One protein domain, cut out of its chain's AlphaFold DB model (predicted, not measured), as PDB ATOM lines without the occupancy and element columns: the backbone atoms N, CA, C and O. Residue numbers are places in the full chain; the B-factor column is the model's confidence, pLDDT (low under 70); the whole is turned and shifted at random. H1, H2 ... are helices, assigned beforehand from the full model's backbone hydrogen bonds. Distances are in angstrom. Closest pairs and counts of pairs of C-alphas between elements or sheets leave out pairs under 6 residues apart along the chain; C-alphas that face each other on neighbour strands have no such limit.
ATOM      1  N   THR A  31     193.192 -35.640 129.394       83.44
ATOM      2  CA  THR A  31     193.963 -34.805 130.326       83.44
ATOM      3  C   THR A  31     193.468 -35.000 131.756       83.44
ATOM      4  O   THR A  31     192.275 -35.233 131.970       83.44
ATOM      5  N   ASP A  32     194.353 -34.837 132.740       84.94
ATOM      6  CA  ASP A  32     193.989 -34.918 134.163       84.94
ATOM      7  C   ASP A  32     192.851 -33.936 134.496       84.94
ATOM      8  O   ASP A  32     191.883 -34.281 135.170       84.94
ATOM      9  N   SER A  33     192.880 -32.743 133.892       85.31
ATOM     10  CA  SER A  33     191.826 -31.730 134.022       85.31
ATOM     11  C   SER A  33     190.459 -32.194 133.500       85.31
ATOM     12  O   SER A  33     189.430 -31.847 134.079       85.31
ATOM     13  N   ALA A  34     190.413 -32.993 132.427       86.88
ATOM     14  CA  ALA A  34     189.160 -33.565 131.928       86.88
ATOM     15  C   ALA A  34     188.614 -34.649 132.871       86.88
ATOM     16  O   ALA A  34     187.399 -34.737 133.071       86.88
ATOM     17  N   GLN A  35     189.494 -35.439 133.494       89.38
ATOM     18  CA  GLN A  35     189.097 -36.422 134.509       89.38
ATOM     19  C   GLN A  35     188.537 -35.737 135.760       89.38
ATOM     20  O   GLN A  35     187.489 -36.142 136.272       89.38
ATOM     21  N   GLU A  36     189.192 -34.670 136.223       90.94
ATOM     22  CA  GLU A  36     188.705 -33.842 137.328       90.94
ATOM     23  C   GLU A  36     187.350 -33.207 136.998       90.94
ATOM     24  O   GLU A  36     186.411 -33.311 137.792       90.94
ATOM     25  N   GLY A  37     187.203 -32.633 135.801       90.81
ATOM     26  CA  GLY A  37     185.936 -32.067 135.338       90.81
ATOM     27  C   GLY A  37     184.798 -33.093 135.331       90.81
ATOM     28  O   GLY A  37     183.690 -32.799 135.787       90.81
ATOM     29  N   LEU A  38     185.076 -34.328 134.905       92.31
ATOM     30  CA  LEU A  38     184.099 -35.418 134.922       92.31
ATOM     31  C   LEU A  38     183.728 -35.851 136.347       92.31
ATOM     32  O   LEU A  38     182.553 -36.093 136.639       92.31
ATOM     33  N   LYS A  39     184.703 -35.909 137.259       94.19
ATOM     34  CA  LYS A  39     184.459 -36.186 138.683       94.19
ATOM     35  C   LYS A  39     183.534 -35.133 139.297       94.19
ATOM     36  O   LYS A  39     182.586 -35.491 139.997       94.19
ATOM     37  N   ILE A  40     183.770 -33.860 138.988       94.31
ATOM     38  CA  ILE A  40     182.949 -32.740 139.457       94.31
ATOM     39  C   ILE A  40     181.533 -32.814 138.865       94.31
ATOM     40  O   ILE A  40     180.565 -32.658 139.607       94.31
ATOM     41  N   LEU A  41     181.378 -33.111 137.570       93.50
ATOM     42  CA  LEU A  41     180.055 -33.287 136.949       93.50
ATOM     43  C   LEU A  41     179.264 -34.439 137.586       93.50
ATOM     44  O   LEU A  41     178.068 -34.300 137.850       93.50
ATOM     45  N   ASN A  42     179.924 -35.560 137.882       94.25
ATOM     46  CA  ASN A  42     179.292 -36.692 138.563       94.25
ATOM     47  C   ASN A  42     178.881 -36.342 139.997       94.25
ATOM     48  O   ASN A  42     177.784 -36.703 140.429       94.25
ATOM     49  N   TYR A  43     179.733 -35.614 140.723       95.25
ATOM     50  CA  TYR A  43     179.409 -35.119 142.060       95.25
ATOM     51  C   TYR A  43     178.208 -34.169 142.019       95.25
ATOM     52  O   TYR A  43     177.254 -34.338 142.779       95.25
ATOM     53  N   TRP A  44     178.200 -33.242 141.062       94.50
ATOM     54  CA  TRP A  44     177.104 -32.305 140.848       94.50
ATOM     55  C   TRP A  44     175.779 -33.004 140.544       94.50
ATOM     56  O   TRP A  44     174.754 -32.650 141.125       94.50
ATOM     57  N   LYS A  45     175.795 -34.049 139.711       91.50
ATOM     58  CA  LYS A  45     174.603 -34.855 139.408       91.50
ATOM     59  C   LYS A  45     174.048 -35.580 140.641       91.50
ATOM     60  O   LYS A  45     172.845 -35.820 140.705       91.50
ATOM     61  N   LYS A  46     174.907 -35.942 141.600       95.50
ATOM     62  CA  LYS A  46     174.526 -36.686 142.808       95.50
ATOM     63  C   LYS A  46     174.070 -35.784 143.959       95.50
ATOM     64  O   LYS A  46     173.117 -36.137 144.643       95.50
ATOM     65  N   TYR A  47     174.746 -34.656 144.180       93.38
ATOM     66  CA  TYR A  47     174.564 -33.814 145.375       93.38
ATOM     67  C   TYR A  47     174.023 -32.409 145.083       93.38
ATOM     68  O   TYR A  47     173.645 -31.693 146.006       93.38
ATOM     69  N   GLY A  48     173.962 -31.994 143.817       91.94
ATOM     70  CA  GLY A  48     173.482 -30.671 143.432       91.94
ATOM     71  C   GLY A  48     174.549 -29.574 143.493       91.94
ATOM     72  O   GLY A  48     175.728 -29.800 143.778       91.94
ATOM     73  N   PHE A  49     174.142 -28.356 143.126       91.31
ATOM     74  CA  PHE A  49     175.068 -27.244 142.884       91.31
ATOM     75  C   PHE A  49     175.723 -26.710 144.160       91.31
ATOM     76  O   PHE A  49     176.928 -26.469 144.152       91.31
ATOM     77  N   GLU A  50     174.960 -26.541 145.238       92.12
ATOM     78  CA  GLU A  50     175.456 -25.934 146.480       92.12
ATOM     79  C   GLU A  50     176.592 -26.756 147.094       92.12
ATOM     80  O   GLU A  50     177.673 -26.219 147.322       92.12
ATOM     81  N   ALA A  51     176.408 -28.073 147.210       92.25
ATOM     82  CA  ALA A  51     177.446 -28.991 147.677       92.25
ATOM     83  C   ALA A  51     178.688 -28.986 146.770       92.25
ATOM     84  O   ALA A  51     179.819 -29.055 147.238       92.25
ATOM     85  N   THR A  52     178.498 -28.888 145.450       93.00
ATOM     86  CA  THR A  52     179.621 -28.863 144.493       93.00
ATOM     87  C   THR A  52     180.421 -27.571 144.610       93.00
ATOM     88  O   THR A  52     181.648 -27.580 144.504       93.00
ATOM     89  N   ARG A  53     179.727 -26.450 144.817       92.88
ATOM     90  CA  ARG A  53     180.354 -25.148 145.015       92.88
ATOM     91  C   ARG A  53     181.145 -25.109 146.318       92.88
ATOM     92  O   ARG A  53     182.231 -24.543 146.309       92.88
ATOM     93  N   ASP A  54     180.626 -25.707 147.381       93.12
ATOM     94  CA  ASP A  54     181.319 -25.793 148.668       93.12
ATOM     95  C   ASP A  54     182.569 -26.689 148.584       93.12
ATOM     96  O   ASP A  54     183.665 -26.270 148.943       93.12
ATOM     97  N   ALA A  55     182.443 -27.876 147.981       94.25
ATOM     98  CA  ALA A  55     183.540 -28.841 147.892       94.25
ATOM     99  C   ALA A  55     184.649 -28.456 146.893       94.25
ATOM    100  O   ALA A  55     185.821 -28.740 147.132       94.25
ATOM    101  N   PHE A  56     184.292 -27.862 145.747       91.56
ATOM    102  CA  PHE A  56     185.219 -27.641 144.626       91.56
ATOM    103  C   PHE A  56     185.363 -26.167 144.212       91.56
ATOM    104  O   PHE A  56     186.169 -25.857 143.338       91.56
ATOM    105  N   GLY A  57     184.568 -25.246 144.767       92.50
ATOM    106  CA  GLY A  57     184.655 -23.811 144.453       92.50
ATOM    107  C   GLY A  57     184.243 -23.424 143.025       92.50
ATOM    108  O   GLY A  57     184.491 -22.299 142.586       92.50
ATOM    109  N   VAL A  58     183.626 -24.334 142.263       91.56
ATOM    110  CA  VAL A  58     183.373 -24.131 140.828       91.56
ATOM    111  C   VAL A  58     182.181 -23.204 140.596       91.56
ATOM    112  O   VAL A  58     181.127 -23.315 141.227       91.56
ATOM    113  N   LYS A  59     182.321 -22.289 139.631       92.25
ATOM    114  CA  LYS A  59     181.236 -21.391 139.221       92.25
ATOM    115  C   LYS A  59     180.140 -22.161 138.486       92.25
ATOM    116  O   LYS A  59     180.410 -23.064 137.697       92.25
ATOM    117  N   ARG A  60     178.891 -21.711 138.657       90.81
ATOM    118  CA  ARG A  60     177.720 -22.263 137.958       90.81
ATOM    119  C   ARG A  60     177.929 -22.283 136.443       90.81
ATOM    120  O   ARG A  60     177.778 -23.325 135.822       90.81
ATOM    121  N   SER A  61     178.328 -21.155 135.858       91.94
ATOM    122  CA  SER A  61     178.556 -21.028 134.412       91.94
ATOM    123  C   SER A  61     179.561 -22.048 133.870       91.94
ATOM    124  O   SER A  61     179.336 -22.605 132.799       91.94
ATOM    125  N   THR A  62     180.620 -22.344 134.626       92.00
ATOM    126  CA  THR A  62     181.630 -23.348 134.265       92.00
ATOM    127  C   THR A  62     181.035 -24.755 134.215       92.00
ATOM    128  O   THR A  62     181.256 -25.462 133.237       92.00
ATOM    129  N   LEU A  63     180.215 -25.139 135.200       93.00
ATOM    130  CA  LEU A  63     179.544 -26.447 135.214       93.00
ATOM    131  C   LEU A  63     178.609 -26.631 134.017       93.00
ATOM    132  O   LEU A  63     178.671 -27.653 133.340       93.00
ATOM    133  N   TYR A  64     177.770 -25.635 133.718       92.88
ATOM    134  CA  TYR A  64     176.867 -25.710 132.562       92.88
ATOM    135  C   TYR A  64     177.629 -25.725 131.235       92.88
ATOM    136  O   TYR A  64     177.224 -26.421 130.305       92.88
ATOM    137  N   TYR A  65     178.740 -24.993 131.146       92.44
ATOM    138  CA  TYR A  65     179.612 -25.033 129.979       92.44
ATOM    139  C   TYR A  65     180.221 -26.429 129.780       92.44
ATOM    140  O   TYR A  65     180.131 -26.977 128.684       92.44
ATOM    141  N   TRP A  66     180.753 -27.045 130.839       92.56
ATOM    142  CA  TRP A  66     181.274 -28.414 130.784       92.56
ATOM    143  C   TRP A  66     180.190 -29.444 130.469       92.56
ATOM    144  O   TRP A  66     180.416 -30.323 129.646       92.56
ATOM    145  N   GLN A  67     178.993 -29.306 131.044       92.19
ATOM    146  CA  GLN A  67     177.848 -30.166 130.733       92.19
ATOM    147  C   GLN A  67     177.471 -30.082 129.247       92.19
ATOM    148  O   GLN A  67     177.149 -31.100 128.633       92.19
ATOM    149  N   LYS A  68     177.511 -28.876 128.665       92.75
ATOM    150  CA  LYS A  68     177.270 -28.673 127.235       92.75
ATOM    151  C   LYS A  68     178.346 -29.362 126.399       92.75
ATOM    152  O   LYS A  68     177.995 -30.158 125.539       92.75
ATOM    153  N   LEU A  69     179.625 -29.114 126.693       89.88
ATOM    154  CA  LEU A  69     180.739 -29.762 125.990       89.88
ATOM    155  C   LEU A  69     180.649 -31.288 126.055       89.88
ATOM    156  O   LEU A  69     180.861 -31.958 125.051       89.88
ATOM    157  N   TYR A  70     180.281 -31.829 127.217       90.44
ATOM    158  CA  TYR A  70     180.118 -33.264 127.415       90.44
ATOM    159  C   TYR A  70     178.965 -33.850 126.596       90.44
ATOM    160  O   TYR A  70     179.053 -34.968 126.100       90.44
ATOM    161  N   LYS A  71     177.868 -33.102 126.437       90.25
ATOM    162  CA  LYS A  71     176.744 -33.517 125.592       90.25
ATOM    163  C   LYS A  71     177.106 -33.436 124.107       90.25
ATOM    164  O   LYS A  71     176.793 -34.361 123.362       90.25
ATOM    165  N   ASP A  72     177.778 -32.362 123.702       89.00
ATOM    166  CA  ASP A  72     178.209 -32.131 122.320       89.00
ATOM    167  C   ASP A  72     179.267 -33.164 121.876       89.00
ATOM    168  O   ASP A  72     179.350 -33.490 120.695       89.00
ATOM    169  N   SER A  73     180.036 -33.734 122.813       85.38
ATOM    170  CA  SER A  73     181.011 -34.805 122.559       85.38
ATOM    171  C   SER A  73     180.432 -36.224 122.602       85.38
ATOM    172  O   SER A  73     181.202 -37.183 122.676       85.38
ATOM    173  N   GLU A  74     179.105 -36.389 122.586       86.56
ATOM    174  CA  GLU A  74     178.430 -37.691 122.740       86.56
ATOM    175  C   GLU A  74     178.804 -38.408 124.054       86.56
ATOM    176  O   GLU A  74     178.942 -39.630 124.092       86.56
ATOM    177  N   TYR A  75     178.983 -37.655 125.143       85.25
ATOM    178  CA  TYR A  75     179.391 -38.163 126.460       85.25
ATOM    179  C   TYR A  75     180.799 -38.777 126.495       85.25
ATOM    180  O   TYR A  75     181.120 -39.585 127.370       85.25
ATOM    181  N   LYS A  76     181.677 -38.370 125.574       84.62
ATOM    182  CA  LYS A  76     183.099 -38.737 125.602       84.62
ATOM    183  C   LYS A  76     183.861 -37.780 126.515       84.62
ATOM    184  O   LYS A  76     183.740 -36.559 126.378       84.62
ATOM    185  N   VAL A  77     184.678 -38.335 127.416       83.62
ATOM    186  CA  VAL A  77     185.488 -37.588 128.408       83.62
ATOM    187  C   VAL A  77     186.422 -36.578 127.739       83.62
ATOM    188  O   VAL A  77     186.666 -35.496 128.261       83.62
ATOM    189  N   GLU A  78     186.886 -36.898 126.539       80.44
ATOM    190  CA  GLU A  78     187.758 -36.046 125.732       80.44
ATOM    191  C   GLU A  78     187.135 -34.700 125.364       80.44
ATOM    192  O   GLU A  78     187.862 -33.737 125.141       80.44
ATOM    193  N   GLY A  79     185.801 -34.605 125.330       81.69
ATOM    194  CA  GLY A  79     185.110 -33.338 125.091       81.69
ATOM    195  C   GLY A  79     185.370 -32.293 126.176       81.69
ATOM    196  O   GLY A  79     185.232 -31.099 125.918       81.69
ATOM    197  N   LEU A  80     185.777 -32.727 127.377       85.19
ATOM    198  CA  LEU A  80     186.184 -31.841 128.469       85.19
ATOM    199  C   LEU A  80     187.662 -31.451 128.408       85.19
ATOM    200  O   LEU A  80     188.099 -30.643 129.230       85.19
ATOM    201  N   ASN A  81     188.445 -32.001 127.475       83.62
ATOM    202  CA  ASN A  81     189.835 -31.596 127.352       83.62
ATOM    203  C   ASN A  81     189.912 -30.092 127.058       83.62
ATOM    204  O   ASN A  81     189.176 -29.590 126.201       83.62
ATOM    205  N   PRO A  82     190.813 -29.358 127.736       74.75
ATOM    206  CA  PRO A  82     190.982 -27.939 127.487       74.75
ATOM    207  C   PRO A  82     191.412 -27.734 126.032       74.75
ATOM    208  O   PRO A  82     192.527 -28.068 125.626       74.75
ATOM    209  N   GLY A  83     190.501 -27.195 125.224       71.06
ATOM    210  CA  GLY A  83     190.807 -26.802 123.858       71.06
ATOM    211  C   GLY A  83     191.824 -25.663 123.846       71.06
ATOM    212  O   GLY A  83     191.846 -24.817 124.741       71.06
ATOM    213  N   LYS A  84     192.658 -25.595 122.801       62.75
ATOM    214  CA  LYS A  84     193.569 -24.458 122.622       62.75
ATOM    215  C   LYS A  84     192.744 -23.173 122.497       62.75
ATOM    216  O   LYS A  84     192.019 -22.994 121.519       62.75
ATOM    217  N   THR A  85     192.865 -22.260 123.460       57.66
ATOM    218  CA  THR A  85     192.251 -20.926 123.394       57.66
ATOM    219  C   THR A  85     193.032 -20.055 122.407       57.66
ATOM    220  O   THR A  85     193.816 -19.192 122.790       57.66
ATOM    221  N   ILE A  86     192.871 -20.311 121.109       57.69
ATOM    222  CA  ILE A  86     193.498 -19.506 120.059       57.69
ATOM    223  C   ILE A  86     192.472 -18.498 119.549       57.69
ATOM    224  O   ILE A  86     191.379 -18.852 119.098       57.69
ATOM    225  N   ARG A  87     192.832 -17.214 119.604       54.31
ATOM    226  CA  ARG A  87     192.022 -16.125 119.058       54.31
ATOM    227  C   ARG A  87     191.969 -16.253 117.527       54.31
ATOM    228  O   ARG A  87     192.963 -16.007 116.850       54.31
ATOM    229  N   LYS A  88     190.794 -16.594 116.980       61.06
ATOM    230  CA  LYS A  88     190.565 -16.846 115.537       61.06
ATOM    231  C   LYS A  88     190.914 -15.670 114.604       61.06
ATOM    232  O   LYS A  88     191.053 -15.877 113.405       61.06
ATOM    233  N   THR A  89     191.059 -14.447 115.120       59.41
ATOM    234  CA  THR A  89     191.346 -13.245 114.312       59.41
ATOM    235  C   THR A  89     192.778 -13.191 113.771       59.41
ATOM    236  O   THR A  89     192.977 -12.659 112.688       59.41
ATOM    237  N   ARG A  90     193.762 -13.821 114.430       51.03
ATOM    238  CA  ARG A  90     195.186 -13.690 114.055       51.03
ATOM    239  C   ARG A  90     195.640 -14.587 112.884       51.03
ATOM    240  O   ARG A  90     196.811 -14.575 112.536       51.03
ATOM    241  N   ILE A  91     194.740 -15.383 112.292       56.41
ATOM    242  CA  ILE A  91     195.061 -16.299 111.174       56.41
ATOM    243  C   ILE A  91     194.781 -15.650 109.807       56.41
ATOM    244  O   ILE A  91     195.436 -15.987 108.830       56.41
ATOM    245  N   LYS A  92     193.849 -14.689 109.727       52.22
ATOM    246  CA  LYS A  92     193.519 -14.018 108.456       52.22
ATOM    247  C   LYS A  92     194.532 -12.928 108.088       52.22
ATOM    248  O   LYS A  92     194.861 -12.781 106.921       52.22
ATOM    249  N   GLU A  93     195.055 -12.206 109.077       52.50
ATOM    250  CA  GLU A  93     195.953 -11.058 108.863       52.50
ATOM    251  C   GLU A  93     197.361 -11.475 108.409       52.50
ATOM    252  O   GLU A  93     197.936 -10.838 107.533       52.50
ATOM    253  N   ALA A  94     197.891 -12.590 108.926       51.72
ATOM    254  CA  ALA A  94     199.216 -13.088 108.546       51.72
ATOM    255  C   ALA A  94     199.292 -13.584 107.087       51.72
ATOM    256  O   ALA A  94     200.376 -13.639 106.521       51.72
ATOM    257  N   PHE A  95     198.156 -13.931 106.472       49.50
ATOM    258  CA  PHE A  95     198.108 -14.405 105.083       49.50
ATOM    259  C   PHE A  95     198.012 -13.258 104.064       49.50
ATOM    260  O   PHE A  95     198.373 -13.431 102.906       49.50
ATOM    261  N   ILE A  96     197.542 -12.080 104.488       52.72
ATOM    262  CA  ILE A  96     197.319 -10.925 103.603       52.72
ATOM    263  C   ILE A  96     198.603 -10.103 103.412       52.72
ATOM    264  O   ILE A  96     198.770  -9.463 102.386       52.72
ATOM    265  N   HIS A  97     199.547 -10.157 104.356       52.25
ATOM    266  CA  HIS A  97     200.789  -9.373 104.301       52.25
ATOM    267  C   HIS A  97     201.951 -10.039 103.533       52.25
ATOM    268  O   HIS A  97     203.059  -9.507 103.541       52.25
ATOM    269  N   CYS A  98     201.715 -11.193 102.898       41.22
ATOM    270  CA  CYS A  98     202.737 -11.986 102.203       41.22
ATOM    271  C   CYS A  98     202.548 -12.075 100.672       41.22
ATOM    272  O   CYS A  98     203.204 -12.909 100.050       41.22
TER     273      CYS A  98
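Overview. This is residues 31 to 98 of the 99 residues of an uncharacterized protein of Candidatus Parcubacteria bacterium (UniProt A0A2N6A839). A compact body of four helices, H1 to H4, has a long tail sticking out of it: residues 83 to 98 stand free and hold H5 near their far end. In the body H1 is the hub, with H2 folded back on its later part, H3 crossing it about perpendicularly, and the short H4 packed on its first part. The printed part has 68 residues with five named helices, in the order H1, H2, H3, H4, H5, and no named strand; the class is all helix. The whole is only just loose, close to extended, with a radius of gyration of the C-alphas of 16.2 A. The C-alphas span 56 by 23 by 19 A, and the tail makes much of that length.

Arrangement. H1, residues 32 to 47, is the hub and touches three helices. H2, residues 49 to 56, touches H1 at residues 40 to 44 of H1 alone; the closest C-alphas, of Trp 44 and Thr 52, are 5.6 A apart. The two form a helical hairpin, running opposite ways at a steep tilt of 39 degrees. H3, residues 60 to 72, touches H1 with residues 63 to 67 alone, and the closest C-alphas are those of Leu 41 and Leu 63, 7.1 A apart. H1 and H3 are about perpendicular, at 73 degrees. H2 and H3 are close but not clearly touching, with the C-alphas of Phe 49 and Arg 60 closest at 7.5 A. H4, residues 77 to 80, touches H1, with the C-alphas of Ala 34 and Leu 80 closest at 4.9 A. H4 also touches H3, with the C-alphas of Tyr 70 and Gly 79 closest at 5.5 A. H5, residues 90 to 96, is apart from H1, H2, H3 and H4. In H1, H2 and H3 every O i to N i+4 pair is within hydrogen-bond range; H4 is too short for such a pair, and H5 has 0 of 3, with 1 of 4 O i to N i+3 pairs within range.

Along the chain. H1 begins at C-alpha 32, (193.989, -34.918, 134.163), and is 22.5 A long from first to last C-alpha. H2 is 10.3 A long and H3 is 18.5 A long, the latter ending at C-alpha 72, (178.209, -32.131, 122.320). H4 is 5.8 A long. H5 is 11.0 A long and ends at C-alpha 96, (197.319, -10.925, 103.603).

Size, cuts and confidence. The two C-alphas farthest apart are those of Tyr 47 and Cys 98, at 56.0 A. Without residues 83 to 98, the body of 52 residues spans 26 by 19 by 18 A. The printed part has no cut. The links H1 to H2, H2 to H3 and H3 to H4 are tight, and H4 to H5, with 9 residues between them, is short. The mean pLDDT of the printed part is 81.8, and residues 84 to 98 are under 70.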